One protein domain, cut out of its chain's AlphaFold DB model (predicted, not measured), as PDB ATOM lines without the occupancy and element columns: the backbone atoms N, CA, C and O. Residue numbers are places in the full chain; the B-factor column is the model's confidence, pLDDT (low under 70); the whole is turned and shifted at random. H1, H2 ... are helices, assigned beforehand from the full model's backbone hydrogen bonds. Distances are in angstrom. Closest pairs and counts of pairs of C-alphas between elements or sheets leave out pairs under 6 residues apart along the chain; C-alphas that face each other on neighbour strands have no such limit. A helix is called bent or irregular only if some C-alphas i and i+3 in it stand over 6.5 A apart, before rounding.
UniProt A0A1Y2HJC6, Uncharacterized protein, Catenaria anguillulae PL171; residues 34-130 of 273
ATOM      1  N   ASN A  34      49.831 -33.745  24.607       75.06
ATOM      2  CA  ASN A  34      49.250 -35.074  24.550       75.06
ATOM      3  C   ASN A  34      49.086 -35.515  23.091       75.06
ATOM      4  O   ASN A  34      48.248 -34.985  22.369       75.06
ATOM      5  N   SER A  35      49.860 -36.513  22.669       87.44
ATOM      6  CA  SER A  35      49.738 -37.134  21.350       87.44
ATOM      7  C   SER A  35      49.342 -38.606  21.467       87.44
ATOM      8  O   SER A  35      49.484 -39.220  22.531       87.44
ATOM      9  N   PHE A  36      48.861 -39.196  20.372       93.12
ATOM     10  CA  PHE A  36      48.439 -40.598  20.331       93.12
ATOM     11  C   PHE A  36      49.533 -41.542  20.850       93.12
ATOM     12  O   PHE A  36      49.242 -42.467  21.618       93.12
ATOM     13  N   SER A  37      50.791 -41.288  20.468       93.56
ATOM     14  CA  SER A  37      51.962 -42.112  20.799       93.56
ATOM     15  C   SER A  37      52.554 -41.882  22.205       93.56
ATOM     16  O   SER A  37      53.478 -42.584  22.616       93.56
ATOM     17  N   LYS A  38      52.020 -40.931  22.983       91.62
ATOM     18  CA  LYS A  38      52.640 -40.451  24.232       91.62
ATOM     19  C   LYS A  38      52.748 -41.496  25.353       91.62
ATOM     20  O   LYS A  38      53.523 -41.298  26.282       91.62
ATOM     21  N   SER A  39      52.016 -42.609  25.273       89.56
ATOM     22  CA  SER A  39      52.149 -43.722  26.225       89.56
ATOM     23  C   SER A  39      53.366 -44.608  25.974       89.56
ATOM     24  O   SER A  39      53.618 -45.511  26.772       89.56
ATOM     25  N   LEU A  40      54.120 -44.393  24.891       90.38
ATOM     26  CA  LEU A  40      55.407 -45.052  24.686       90.38
ATOM     27  C   LEU A  40      56.387 -44.646  25.795       90.38
ATOM     28  O   LEU A  40      56.552 -43.470  26.103       90.38
ATOM     29  N   SER A  41      57.064 -45.633  26.383       88.25
ATOM     30  CA  SER A  41      58.103 -45.378  27.385       88.25
ATOM     31  C   SER A  41      59.269 -44.589  26.786       88.25
ATOM     32  O   SER A  41      59.641 -44.837  25.636       88.25
ATOM     33  N   GLU A  42      59.926 -43.756  27.594       87.50
ATOM     34  CA  GLU A  42      61.156 -43.054  27.196       87.50
ATOM     35  C   GLU A  42      62.235 -44.010  26.671       87.50
ATOM     36  O   GLU A  42      62.933 -43.685  25.718       87.50
ATOM     37  N   GLU A  43      62.336 -45.216  27.243       86.00
ATOM     38  CA  GLU A  43      63.274 -46.246  26.787       86.00
ATOM     39  C   GLU A  43      62.984 -46.700  25.351       86.00
ATOM     40  O   GLU A  43      63.888 -46.735  24.523       86.00
ATOM     41  N   ALA A  44      61.719 -46.982  25.024       87.31
ATOM     42  CA  ALA A  44      61.315 -47.339  23.663       87.31
ATOM     43  C   ALA A  44      61.635 -46.221  22.656       87.31
ATOM     44  O   ALA A  44      62.065 -46.502  21.540       87.31
ATOM     45  N   LEU A  45      61.482 -44.955  23.060       90.50
ATOM     46  CA  LEU A  45      61.776 -43.794  22.215       90.50
ATOM     47  C   LEU A  45      63.281 -43.543  22.001       90.50
ATOM     48  O   LEU A  45      63.632 -42.729  21.147       90.50
ATOM     49  N   LYS A  46      64.180 -44.243  22.711       91.19
ATOM     50  CA  LYS A  46      65.621 -44.227  22.396       91.19
ATOM     51  C   LYS A  46      65.943 -44.975  21.102       91.19
ATOM     52  O   LYS A  46      66.985 -44.704  20.507       91.19
ATOM     53  N   ASP A  47      65.082 -45.897  20.663       93.12
ATOM     54  CA  ASP A  47      65.202 -46.532  19.349       93.12
ATOM     55  C   ASP A  47      64.786 -45.521  18.259       93.12
ATOM     56  O   ASP A  47      63.617 -45.114  18.217       93.12
ATOM     57  N   PRO A  48      65.695 -45.123  17.344       96.00
ATOM     58  CA  PRO A  48      65.380 -44.159  16.292       96.00
ATOM     59  C   PRO A  48      64.217 -44.594  15.396       96.00
ATOM     60  O   PRO A  48      63.453 -43.746  14.932       96.00
ATOM     61  N   ALA A  49      64.054 -45.901  15.162       96.19
ATOM     62  CA  ALA A  49      62.949 -46.411  14.361       96.19
ATOM     63  C   ALA A  49      61.610 -46.212  15.083       96.19
ATOM     64  O   ALA A  49      60.626 -45.817  14.454       96.19
ATOM     65  N   CYS A  50      61.574 -46.431  16.402       95.31
ATOM     66  CA  CYS A  50      60.379 -46.193  17.206       95.31
ATOM     67  C   CYS A  50      60.030 -44.703  17.278       95.31
ATOM     68  O   CYS A  50      58.878 -44.341  17.037       95.31
ATOM     69  N   ALA A  51      61.013 -43.837  17.541       94.75
ATOM     70  CA  ALA A  51      60.801 -42.391  17.589       94.75
ATOM     71  C   ALA A  51      60.259 -41.842  16.258       94.75
ATOM     72  O   ALA A  51      59.319 -41.046  16.242       94.75
ATOM     73  N   GLU A  52      60.800 -42.309  15.130       96.94
ATOM     74  CA  GLU A  52      60.307 -41.921  13.809       96.94
ATOM     75  C   GLU A  52      58.903 -42.482  13.533       96.94
ATOM     76  O   GLU A  52      58.044 -41.771  13.013       96.94
ATOM     77  N   ALA A  53      58.613 -43.727  13.928       97.06
ATOM     78  CA  ALA A  53      57.269 -44.289  13.797       97.06
ATOM     79  C   ALA A  53      56.232 -43.510  14.623       97.06
ATOM     80  O   ALA A  53      55.156 -43.213  14.101       97.06
ATOM     81  N   ALA A  54      56.569 -43.144  15.863       95.94
ATOM     82  CA  ALA A  54      55.758 -42.303  16.743       95.94
ATOM     83  C   ALA A  54      55.479 -40.937  16.107       95.94
ATOM     84  O   ALA A  54      54.320 -40.547  15.968       95.94
ATOM     85  N   LYS A  55      56.523 -40.266  15.605       95.88
ATOM     86  CA  LYS A  55      56.397 -38.994  14.885       95.88
ATOM     87  C   LYS A  55      55.494 -39.107  13.657       95.88
ATOM     88  O   LYS A  55      54.675 -38.225  13.428       95.88
ATOM     89  N   GLN A  56      55.629 -40.170  12.865       96.44
ATOM     90  CA  GLN A  56      54.795 -40.380  11.680       96.44
ATOM     91  C   GLN A  56      53.328 -40.635  12.039       96.44
ATOM     92  O   GLN A  56      52.451 -40.110  11.361       96.44
ATOM     93  N   VAL A  57      53.063 -41.423  13.086       96.62
ATOM     94  CA  VAL A  57      51.701 -41.661  13.591       96.62
ATOM     95  C   VAL A  57      51.082 -40.361  14.092       96.62
ATOM     96  O   VAL A  57      49.981 -40.016  13.679       96.62
ATOM     97  N   ASP A  58      51.805 -39.602  14.911       95.19
ATOM     98  CA  ASP A  58      51.306 -38.338  15.456       95.19
ATOM     99  C   ASP A  58      51.208 -37.234  14.389       95.19
ATOM    100  O   ASP A  58      50.497 -36.250  14.583       95.19
ATOM    101  N   ALA A  59      51.907 -37.371  13.256       93.75
ATOM    102  CA  ALA A  59      51.798 -36.480  12.104       93.75
ATOM    103  C   ALA A  59      50.611 -36.809  11.182       93.75
ATOM    104  O   ALA A  59      50.213 -35.931  10.408       93.75
ATOM    105  N   ASP A  60      50.056 -38.022  11.259       94.94
ATOM    106  CA  ASP A  60      48.949 -38.471  10.413       94.94
ATOM    107  C   ASP A  60      47.708 -37.582  10.642       94.94
ATOM    108  O   ASP A  60      47.256 -37.420  11.780       94.94
ATOM    109  N   PRO A  61      47.137 -36.975   9.584       93.56
ATOM    110  CA  PRO A  61      46.015 -36.052   9.722       93.56
ATOM    111  C   PRO A  61      44.741 -36.717  10.262       93.56
ATOM    112  O   PRO A  61      43.955 -36.045  10.934       93.56
ATOM    113  N   VAL A  62      44.522 -38.008   9.994       92.81
ATOM    114  CA  VAL A  62      43.382 -38.754  10.539       92.81
ATOM    115  C   VAL A  62      43.598 -38.983  12.029       92.81
ATOM    116  O   VAL A  62      42.707 -38.669  12.812       92.81
ATOM    117  N   ILE A  63      44.795 -39.412  12.445       93.62
ATOM    118  CA  ILE A  63      45.121 -39.565  13.873       93.62
ATOM    119  C   ILE A  63      44.996 -38.235  14.611       93.62
ATOM    120  O   ILE A  63      44.324 -38.197  15.635       93.62
ATOM    121  N   LYS A  64      45.535 -37.132  14.080       91.31
ATOM    122  CA  LYS A  64      45.378 -35.798  14.689       91.31
ATOM    123  C   LYS A  64      43.919 -35.382  14.836       91.31
ATOM    124  O   LYS A  64      43.552 -34.796  15.846       91.31
ATOM    125  N   ARG A  65      43.073 -35.668  13.842       89.56
ATOM    126  CA  ARG A  65      41.640 -35.351  13.922       89.56
ATOM    127  C   ARG A  65      40.927 -36.221  14.954       89.56
ATOM    128  O   ARG A  65      40.083 -35.722  15.691       89.56
ATOM    129  N   CYS A  66      41.251 -37.509  14.991       88.12
ATOM    130  CA  CYS A  66      40.617 -38.463  15.891       88.12
ATOM    131  C   CYS A  66      41.142 -38.332  17.329       88.12
ATOM    132  O   CYS A  66      40.395 -38.604  18.258       88.12
ATOM    133  N   TYR A  67      42.383 -37.881  17.531       90.19
ATOM    134  CA  TYR A  67      43.088 -37.766  18.814       90.19
ATOM    135  C   TYR A  67      43.818 -36.414  18.928       90.19
ATOM    136  O   TYR A  67      45.045 -36.396  19.032       90.19
ATOM    137  N   PRO A  68      43.098 -35.274  18.904       84.75
ATOM    138  CA  PRO A  68      43.724 -33.950  18.850       84.75
ATOM    139  C   PRO A  68      44.617 -33.659  20.059       84.75
ATOM    140  O   PRO A  68      45.679 -33.077  19.888       84.75
ATOM    141  N   ASP A  69      44.223 -34.139  21.243       85.19
ATOM    142  CA  ASP A  69      44.955 -33.956  22.505       85.19
ATOM    143  C   ASP A  69      44.810 -35.186  23.416       85.19
ATOM    144  O   ASP A  69      44.747 -35.088  24.646       85.19
ATOM    145  N   THR A  70      44.647 -36.369  22.820       87.19
ATOM    146  CA  THR A  70      44.295 -37.585  23.561       87.19
ATOM    147  C   THR A  70      45.294 -38.692  23.291       87.19
ATOM    148  O   THR A  70      45.512 -39.116  22.161       87.19
ATOM    149  N   ILE A  71      45.870 -39.204  24.369       92.25
ATOM    150  CA  ILE A  71      46.749 -40.366  24.330       92.25
ATOM    151  C   ILE A  71      45.879 -41.620  24.211       92.25
ATOM    152  O   ILE A  71      44.863 -41.720  24.906       92.25
ATOM    153  N   LEU A  72      46.271 -42.599  23.385       92.38
ATOM    154  CA  LEU A  72      45.460 -43.809  23.184       92.38
ATOM    155  C   LEU A  72      45.113 -44.498  24.516       92.38
ATOM    156  O   LEU A  72      43.963 -44.860  24.744       92.38
ATOM    157  N   PHE A  73      46.080 -44.619  25.431       91.94
ATOM    158  CA  PHE A  73      45.857 -45.245  26.736       91.94
ATOM    159  C   PHE A  73      44.803 -44.528  27.589       91.94
ATOM    160  O   PHE A  73      44.025 -45.192  28.263       91.94
ATOM    161  N   PHE A  74      44.737 -43.197  27.540       90.88
ATOM    162  CA  PHE A  74      43.773 -42.398  28.310       90.88
ATOM    163  C   PHE A  74      42.465 -42.125  27.553       90.88
ATOM    164  O   PHE A  74      41.635 -41.345  28.018       90.88
ATOM    165  N   SER A  75      42.269 -42.752  26.394       90.75
ATOM    166  CA  SER A  75      41.034 -42.625  25.622       90.75
ATOM    167  C   SER A  75      39.878 -43.382  26.283       90.75
ATOM    168  O   SER A  75      40.090 -44.299  27.073       90.75
ATOM    169  N   THR A  76      38.640 -43.025  25.949       89.31
ATOM    170  CA  THR A  76      37.454 -43.812  26.326       89.31
ATOM    171  C   THR A  76      37.148 -44.866  25.252       89.31
ATOM    172  O   THR A  76      37.578 -44.694  24.106       89.31
ATOM    173  N   PRO A  77      36.390 -45.938  25.559       87.62
ATOM    174  CA  PRO A  77      35.946 -46.887  24.536       87.62
ATOM    175  C   PRO A  77      35.184 -46.193  23.415       87.62
ATOM    176  O   PRO A  77      35.527 -46.389  22.258       87.62
ATOM    177  N   ASP A  78      34.252 -45.293  23.739       84.75
ATOM    178  CA  ASP A  78      33.531 -44.500  22.737       84.75
ATOM    179  C   ASP A  78      34.468 -43.727  21.806       84.75
ATOM    180  O   ASP A  78      34.220 -43.638  20.604       84.75
ATOM    181  N   HIS A  79      35.569 -43.190  22.339       86.06
ATOM    182  CA  HIS A  79      36.554 -42.455  21.551       86.06
ATOM    183  C   HIS A  79      37.304 -43.369  20.580       86.06
ATOM    184  O   HIS A  79      37.506 -42.987  19.427       86.06
ATOM    185  N   VAL A  80      37.716 -44.554  21.032       87.94
ATOM    186  CA  VAL A  80      38.450 -45.534  20.211       87.94
ATOM    187  C   VAL A  80      37.529 -46.232  19.206       87.94
ATOM    188  O   VAL A  80      37.924 -46.504  18.074       87.94
ATOM    189  N   CYS A  81      36.286 -46.479  19.603       86.44
ATOM    190  CA  CYS A  81      35.282 -47.210  18.843       86.44
ATOM    191  C   CYS A  81      34.459 -46.323  17.901       86.44
ATOM    192  O   CYS A  81      33.517 -46.817  17.275       86.44
ATOM    193  N   ARG A  82      34.807 -45.034  17.746       74.50
ATOM    194  CA  ARG A  82      34.244 -44.166  16.696       74.50
ATOM    195  C   ARG A  82      34.428 -44.854  15.343       74.50
ATOM    196  O   ARG A  82      35.544 -44.953  14.842       74.50
ATOM    197  N   GLY A  83      33.342 -45.368  14.776       57.75
ATOM    198  CA  GLY A  83      33.417 -46.187  13.565       57.75
ATOM    199  C   GLY A  83      32.731 -47.543  13.652       57.75
ATOM    200  O   GLY A  83      32.316 -48.070  12.624       57.75
ATOM    201  N   VAL A  84      32.568 -48.088  14.859       58.44
ATOM    202  CA  VAL A  84      32.134 -49.471  15.072       58.44
ATOM    203  C   VAL A  84      30.908 -49.489  15.975       58.44
ATOM    204  O   VAL A  84      31.014 -49.417  17.192       58.44
ATOM    205  N   THR A  85      29.724 -49.572  15.370       50.94
ATOM    206  CA  THR A  85      28.453 -49.764  16.078       50.94
ATOM    207  C   THR A  85      27.516 -50.620  15.221       50.94
ATOM    208  O   THR A  85      27.625 -50.606  13.996       50.94
ATOM    209  N   GLY A  86      26.595 -51.360  15.852       49.12
ATOM    210  CA  GLY A  86      25.487 -52.060  15.180       49.12
ATOM    211  C   GLY A  86      24.617 -51.144  14.289       49.12
ATOM    212  O   GLY A  86      24.914 -49.956  14.157       49.12
ATOM    213  N   PRO A  87      23.561 -51.679  13.637       39.97
ATOM    214  CA  PRO A  87      22.944 -51.093  12.439       39.97
ATOM    215  C   PRO A  87      22.590 -49.603  12.590       39.97
ATOM    216  O   PRO A  87      21.749 -49.239  13.405       39.97
ATOM    217  N   GLY A  88      23.249 -48.767  11.771       42.66
ATOM    218  CA  GLY A  88      23.192 -47.294  11.818       42.66
ATOM    219  C   GLY A  88      24.570 -46.609  11.864       42.66
ATOM    220  O   GLY A  88      24.744 -45.671  12.631       42.66
ATOM    221  N   ALA A  89      25.548 -47.113  11.094       46.31
ATOM    222  CA  ALA A  89      26.979 -46.761  11.119       46.31
ATOM    223  C   ALA A  89      27.309 -45.236  11.113       46.31
ATOM    224  O   ALA A  89      26.510 -44.436  10.630       46.31
ATOM    225  N   PRO A  90      28.488 -44.819  11.625       51.03
ATOM    226  CA  PRO A  90      28.673 -43.568  12.373       51.03
ATOM    227  C   PRO A  90      29.286 -42.411  11.568       51.03
ATOM    228  O   PRO A  90      29.699 -42.571  10.425       51.03
ATOM    229  N   GLU A  91      29.426 -41.251  12.214       50.09
ATOM    230  CA  GLU A  91      30.010 -40.030  11.642       50.09
ATOM    231  C   GLU A  91      31.467 -40.175  11.124       50.09
ATOM    232  O   GLU A  91      31.840 -39.358  10.287       50.09
ATOM    233  N   GLN A  92      32.297 -41.147  11.583       69.44
ATOM    234  CA  GLN A  92      33.751 -41.241  11.249       69.44
ATOM    235  C   GLN A  92      34.382 -42.674  11.333       69.44
ATOM    236  O   GLN A  92      35.176 -42.937  12.243       69.44
ATOM    237  N   PRO A  93      34.075 -43.636  10.433       77.12
ATOM    238  CA  PRO A  93      34.683 -44.986  10.408       77.12
ATOM    239  C   PRO A  93      36.209 -45.016  10.248       77.12
ATOM    240  O   PRO A  93      36.878 -45.955  10.685       77.12
ATOM    241  N   GLU A  94      36.777 -43.982   9.650       87.56
ATOM    242  CA  GLU A  94      38.209 -43.849   9.439       87.56
ATOM    243  C   GLU A  94      39.015 -43.686  10.740       87.56
ATOM    244  O   GLU A  94      40.209 -43.980  10.735       87.56
ATOM    245  N   CYS A  95      38.386 -43.282  11.854       90.06
ATOM    246  CA  CYS A  95      39.073 -43.179  13.143       90.06
ATOM    247  C   CYS A  95      39.455 -44.548  13.704       90.06
ATOM    248  O   CYS A  95      40.615 -44.749  14.049       90.06
ATOM    249  N   PHE A  96      38.520 -45.500  13.742       91.38
ATOM    250  CA  PHE A  96      38.808 -46.865  14.186       91.38
ATOM    251  C   PHE A  96      39.938 -47.503  13.364       91.38
ATOM    252  O   PHE A  96      40.896 -48.053  13.912       91.38
ATOM    253  N   GLU A  97      39.856 -47.376  12.039       92.06
ATOM    254  CA  GLU A  97      40.866 -47.892  11.115       92.06
ATOM    255  C   GLU A  97      42.240 -47.262  11.348       92.06
ATOM    256  O   GLU A  97      43.247 -47.974  11.427       92.06
ATOM    257  N   ALA A  98      42.287 -45.937  11.499       94.00
ATOM    258  CA  ALA A  98      43.518 -45.227  11.810       94.00
ATOM    259  C   ALA A  98      44.103 -45.698  13.146       94.00
ATOM    260  O   ALA A  98      45.297 -45.991  13.202       94.00
ATOM    261  N   THR A  99      43.281 -45.863  14.186       94.75
ATOM    262  CA  THR A  99      43.731 -46.341  15.500       94.75
ATOM    263  C   THR A  99      44.362 -47.718  15.428       94.75
ATOM    264  O   THR A  99      45.478 -47.891  15.915       94.75
ATOM    265  N   VAL A 100      43.687 -48.689  14.806       95.25
ATOM    266  CA  VAL A 100      44.202 -50.062  14.689       95.25
ATOM    267  C   VAL A 100      45.515 -50.079  13.904       95.25
ATOM    268  O   VAL A 100      46.485 -50.703  14.335       95.25
ATOM    269  N   ASN A 101      45.588 -49.353  12.784       96.69
ATOM    270  CA  ASN A 101      46.789 -49.312  11.945       96.69
ATOM    271  C   ASN A 101      47.960 -48.588  12.635       96.69
ATOM    272  O   ASN A 101      49.105 -49.042  12.559       96.69
ATOM    273  N   ALA A 102      47.693 -47.484  13.334       97.00
ATOM    274  CA  ALA A 102      48.693 -46.762  14.115       97.00
ATOM    275  C   ALA A 102      49.205 -47.609  15.288       97.00
ATOM    276  O   ALA A 102      50.416 -47.713  15.491       97.00
ATOM    277  N   ALA A 103      48.299 -48.262  16.017       95.94
ATOM    278  CA  ALA A 103      48.633 -49.164  17.109       95.94
ATOM    279  C   ALA A 103      49.493 -50.345  16.625       95.94
ATOM    280  O   ALA A 103      50.525 -50.626  17.232       95.94
ATOM    281  N   ASP A 104      49.148 -50.969  15.495       96.19
ATOM    282  CA  ASP A 104      49.941 -52.036  14.867       96.19
ATOM    283  C   ASP A 104      51.344 -51.578  14.457       96.19
ATOM    284  O   ASP A 104      52.336 -52.243  14.771       96.19
ATOM    285  N   LYS A 105      51.452 -50.401  13.832       96.38
ATOM    286  CA  LYS A 105      52.746 -49.815  13.471       96.38
ATOM    287  C   LYS A 105      53.626 -49.596  14.702       96.38
ATOM    288  O   LYS A 105      54.787 -50.011  14.697       96.38
ATOM    289  N   LEU A 106      53.089 -48.982  15.757       95.69
ATOM    290  CA  LEU A 106      53.844 -48.741  16.990       95.69
ATOM    291  C   LEU A 106      54.184 -50.047  17.710       95.69
ATOM    292  O   LEU A 106      55.321 -50.219  18.140       95.69
ATOM    293  N   ALA A 107      53.256 -51.002  17.786       93.12
ATOM    294  CA  ALA A 107      53.499 -52.295  18.419       93.12
ATOM    295  C   ALA A 107      54.653 -53.060  17.748       93.12
ATOM    296  O   ALA A 107      55.520 -53.590  18.447       93.12
ATOM    297  N   LYS A 108      54.692 -53.072  16.407       92.31
ATOM    298  CA  LYS A 108      55.735 -53.744  15.616       92.31
ATOM    299  C   LYS A 108      57.091 -53.055  15.715       92.31
ATOM    300  O   LYS A 108      58.098 -53.725  15.922       92.31
ATOM    301  N   VAL A 109      57.128 -51.733  15.548       94.44
ATOM    302  CA  VAL A 109      58.397 -50.993  15.468       94.44
ATOM    303  C   VAL A 109      58.996 -50.763  16.853       94.44
ATOM    304  O   VAL A 109      60.192 -50.949  17.044       94.44
ATOM    305  N   CYS A 110      58.168 -50.423  17.840       90.50
ATOM    306  CA  CYS A 110      58.626 -50.088  19.186       90.50
ATOM    307  C   CYS A 110      58.769 -51.303  20.111       90.50
ATOM    308  O   CYS A 110      58.904 -51.102  21.316       90.50
ATOM    309  N   LYS A 111      58.690 -52.537  19.582       82.75
ATOM    310  CA  LYS A 111      58.859 -53.805  20.324       82.75
ATOM    311  C   LYS A 111      58.094 -53.814  21.649       82.75
ATOM    312  O   LYS A 111      58.659 -54.015  22.720       82.75
ATOM    313  N   GLN A 112      56.800 -53.517  21.570       72.94
ATOM    314  CA  GLN A 112      55.942 -53.422  22.746       72.94
ATOM    315  C   GLN A 112      55.656 -54.823  23.291       72.94
ATOM    316  O   GLN A 112      54.638 -55.439  22.977       72.94
ATOM    317  N   ASP A 113      56.592 -55.370  24.060       66.56
ATOM    318  CA  ASP A 113      56.436 -56.672  24.692       66.56
ATOM    319  C   ASP A 113      55.543 -56.590  25.929       66.56
ATOM    320  O   ASP A 113      55.451 -55.564  26.607       66.56
ATOM    321  N   VAL A 114      54.846 -57.693  26.212       59.22
ATOM    322  CA  VAL A 114      54.030 -57.812  27.421       59.22
ATOM    323  C   VAL A 114      54.993 -57.886  28.593       59.22
ATOM    324  O   VAL A 114      55.688 -58.886  28.770       59.22
ATOM    325  N   GLN A 115      55.063 -56.813  29.373       57.72
ATOM    326  CA  GLN A 115      55.817 -56.814  30.618       57.72
ATOM    327  C   GLN A 115      55.196 -57.865  31.558       57.72
ATOM    328  O   GLN A 115      53.981 -57.858  31.758       57.72
ATOM    329  N   PRO A 116      55.992 -58.756  32.173       45.34
ATOM    330  CA  PRO A 116      55.476 -59.806  33.054       45.34
ATOM    331  C   PRO A 116      54.879 -59.277  34.373       45.34
ATOM    332  O   PRO A 116      54.317 -60.056  35.141       45.34
ATOM    333  N   ARG A 117      54.982 -57.970  34.668       48.28
ATOM    334  CA  ARG A 117      54.356 -57.331  35.837       48.28
ATOM    335  C   ARG A 117      53.680 -56.017  35.455       48.28
ATOM    336  O   ARG A 117      54.351 -55.010  35.250       48.28
ATOM    337  N   GLY A 118      52.350 -56.032  35.453       50.44
ATOM    338  CA  GLY A 118      51.510 -54.852  35.250       50.44
ATOM    339  C   GLY A 118      51.264 -54.508  33.781       50.44
ATOM    340  O   GLY A 118      52.065 -54.808  32.897       50.44
ATOM    341  N   PHE A 119      50.128 -53.862  33.522       58.97
ATOM    342  CA  PHE A 119      49.833 -53.301  32.210       58.97
ATOM    343  C   PHE A 119      50.653 -52.017  32.037       58.97
ATOM    344  O   PHE A 119      50.292 -50.961  32.556       58.97
ATOM    345  N   GLY A 120      51.793 -52.106  31.351       72.62
ATOM    346  CA  GLY A 120      52.517 -50.910  30.923       72.62
ATOM    347  C   GLY A 120      51.621 -50.084  30.002       72.62
ATOM    348  O   GLY A 120      50.972 -50.652  29.129       72.62
ATOM    349  N   GLN A 121      51.579 -48.759  30.171       82.44
ATOM    350  CA  GLN A 121      50.707 -47.887  29.363       82.44
ATOM    351  C   GLN A 121      50.880 -48.132  27.857       82.44
ATOM    352  O   GLN A 121      49.920 -48.088  27.096       82.44
ATOM    353  N   SER A 122      52.100 -48.462  27.432       84.38
ATOM    354  CA  SER A 122      52.467 -48.734  26.048       84.38
ATOM    355  C   SER A 122      51.963 -50.084  25.502       84.38
ATOM    356  O   SER A 122      51.867 -50.255  24.285       84.38
ATOM    357  N   ALA A 123      51.554 -51.024  26.366       86.31
ATOM    358  CA  ALA A 123      50.939 -52.291  25.959       86.31
ATOM    359  C   ALA A 123      49.600 -52.078  25.232       86.31
ATOM    360  O   ALA A 123      49.172 -52.939  24.461       86.31
ATOM    361  N   VAL A 124      48.985 -50.899  25.399       91.25
ATOM    362  CA  VAL A 124      47.781 -50.483  24.671       91.25
ATOM    363  C   VAL A 124      47.954 -50.595  23.156       91.25
ATOM    364  O   VAL A 124      47.041 -51.049  22.472       91.25
ATOM    365  N   TYR A 125      49.136 -50.281  22.613       93.44
ATOM    366  CA  TYR A 125      49.362 -50.356  21.168       93.44
ATOM    367  C   TYR A 125      49.320 -51.802  20.677       93.44
ATOM    368  O   TYR A 125      48.717 -52.094  19.649       93.44
ATOM    369  N   LYS A 126      49.886 -52.744  21.438       92.06
ATOM    370  CA  LYS A 126      49.803 -54.164  21.086       92.06
ATOM    371  C   LYS A 126      48.384 -54.701  21.263       92.06
ATOM    372  O   LYS A 126      47.908 -55.416  20.387       92.06
ATOM    373  N   ALA A 127      47.692 -54.304  22.327       91.25
ATOM    374  CA  ALA A 127      46.311 -54.701  22.580       91.25
ATOM    375  C   ALA A 127      45.349 -54.262  21.457       91.25
ATOM    376  O   ALA A 127      44.532 -55.054  20.993       91.25
ATOM    377  N   TRP A 128      45.496 -53.032  20.959       94.44
ATOM    378  CA  TRP A 128      44.668 -52.486  19.875       94.44
ATOM    379  C   TRP A 128      45.193 -52.778  18.459       94.44
ATOM    380  O   TRP A 128      44.490 -52.511  17.488       94.44
ATOM    381  N   SER A 129      46.387 -53.370  18.313       94.75
ATOM    382  CA  SER A 129      46.930 -53.777  17.003       94.75
ATOM    383  C   SER A 129      46.178 -54.948  16.365       94.75
ATOM    384  O   SER A 129      46.164 -55.100  15.141       94.75
ATOM    385  N   ASN A 130      45.532 -55.793  17.175       93.25
ATOM    386  CA  ASN A 130      44.735 -56.898  16.664       93.25
ATOM    387  C   ASN A 130      43.366 -56.379  16.220       93.25
ATOM    388  O   ASN A 130      42.459 -56.200  17.030       93.25
TER     389      ASN A 130
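AT A GLANCE: This is residues 34 to 130 of the 273 residues of an uncharacterized protein of Catenaria anguillulae PL171 (UniProt A0A1Y2HJC6). One long helix, H5, runs through the middle of the domain, with shorter helices packed round it: H2 lies side by side with its later part in the opposite direction, H6 crosses it on another side, and H3 packs steeply on its first part. The short H1 packs on H2, and the long link of residues 81 to 92 reaches away past the beginning of H5 and makes one end of the longest axis. The printed part has 97 residues with six named helices, H1 to H6 in order along the chain, and no named strand; the class is all helix. It is compact, with a radius of gyration of the C-alphas of 13.2 A, and spans 43 by 29 by 20 A.

HOW THE PARTS SIT: H1, residues 36 to 39, touches residues 54 to 58 of H2, residues 48 to 59; the closest C-alphas are those of Ser 37 and Ala 54, 5.6 A apart. H2 touches residues 102 to 109 of H5, residues 93 to 109, at a shallow tilt of 10 degrees, opposite ways; the closest C-alphas, of Cys 50 and Val 109, are 5.5 A apart. H3, residues 61 to 66, touches residues 94 to 99 of H5 at a steep tilt of 69.6 degrees, only just short of about perpendicular; the closest C-alphas are those of Cys 66 and Cys 95, 5.7 A apart. H4, residues 77 to 80, only just touches H5, with 3 pairs of C-alphas within 8 A, the closest being those of Val 80 and Phe 96 at 6.2 A. H5 is the hub, touching four helices; the fourth is H6, residues 123 to 129, at a steep tilt of 57 degrees, opposite ways, with the C-alphas of Asp 104 and Ser 129 closest at 4.1 A. H1 and H6 are near each other, while H2 and H6 are apart. Every O i to N i+4 pair is within hydrogen-bond range in H2, H3 and H6, and 12 of 13 are in H5; H1 and H4 are too short for such a pair.

IN THESE COORDINATES: H1 begins at C-alpha 36 (48.439, -40.598, 20.331) and is irregular, with C-alphas 36 and 39 7.6 A apart. H2 is 16.2 A long, H3 8.5 A and H4 5.2 A. H5 runs 25.0 A from C-alpha 93 (34.683, -44.986, 10.408). H6, 9.9 A long, ends at C-alpha 129 (46.930, -53.777, 17.003).

THE WHOLE: The two C-alphas farthest apart are those of Lys 46 and Pro 87, 44.4 A. The printed part has no cut. The links H4 to H5 and H5 to H6 are long. Mean pLDDT of the printed part is 84.0; residues 83 to 92 and 113 to 119 are under 70.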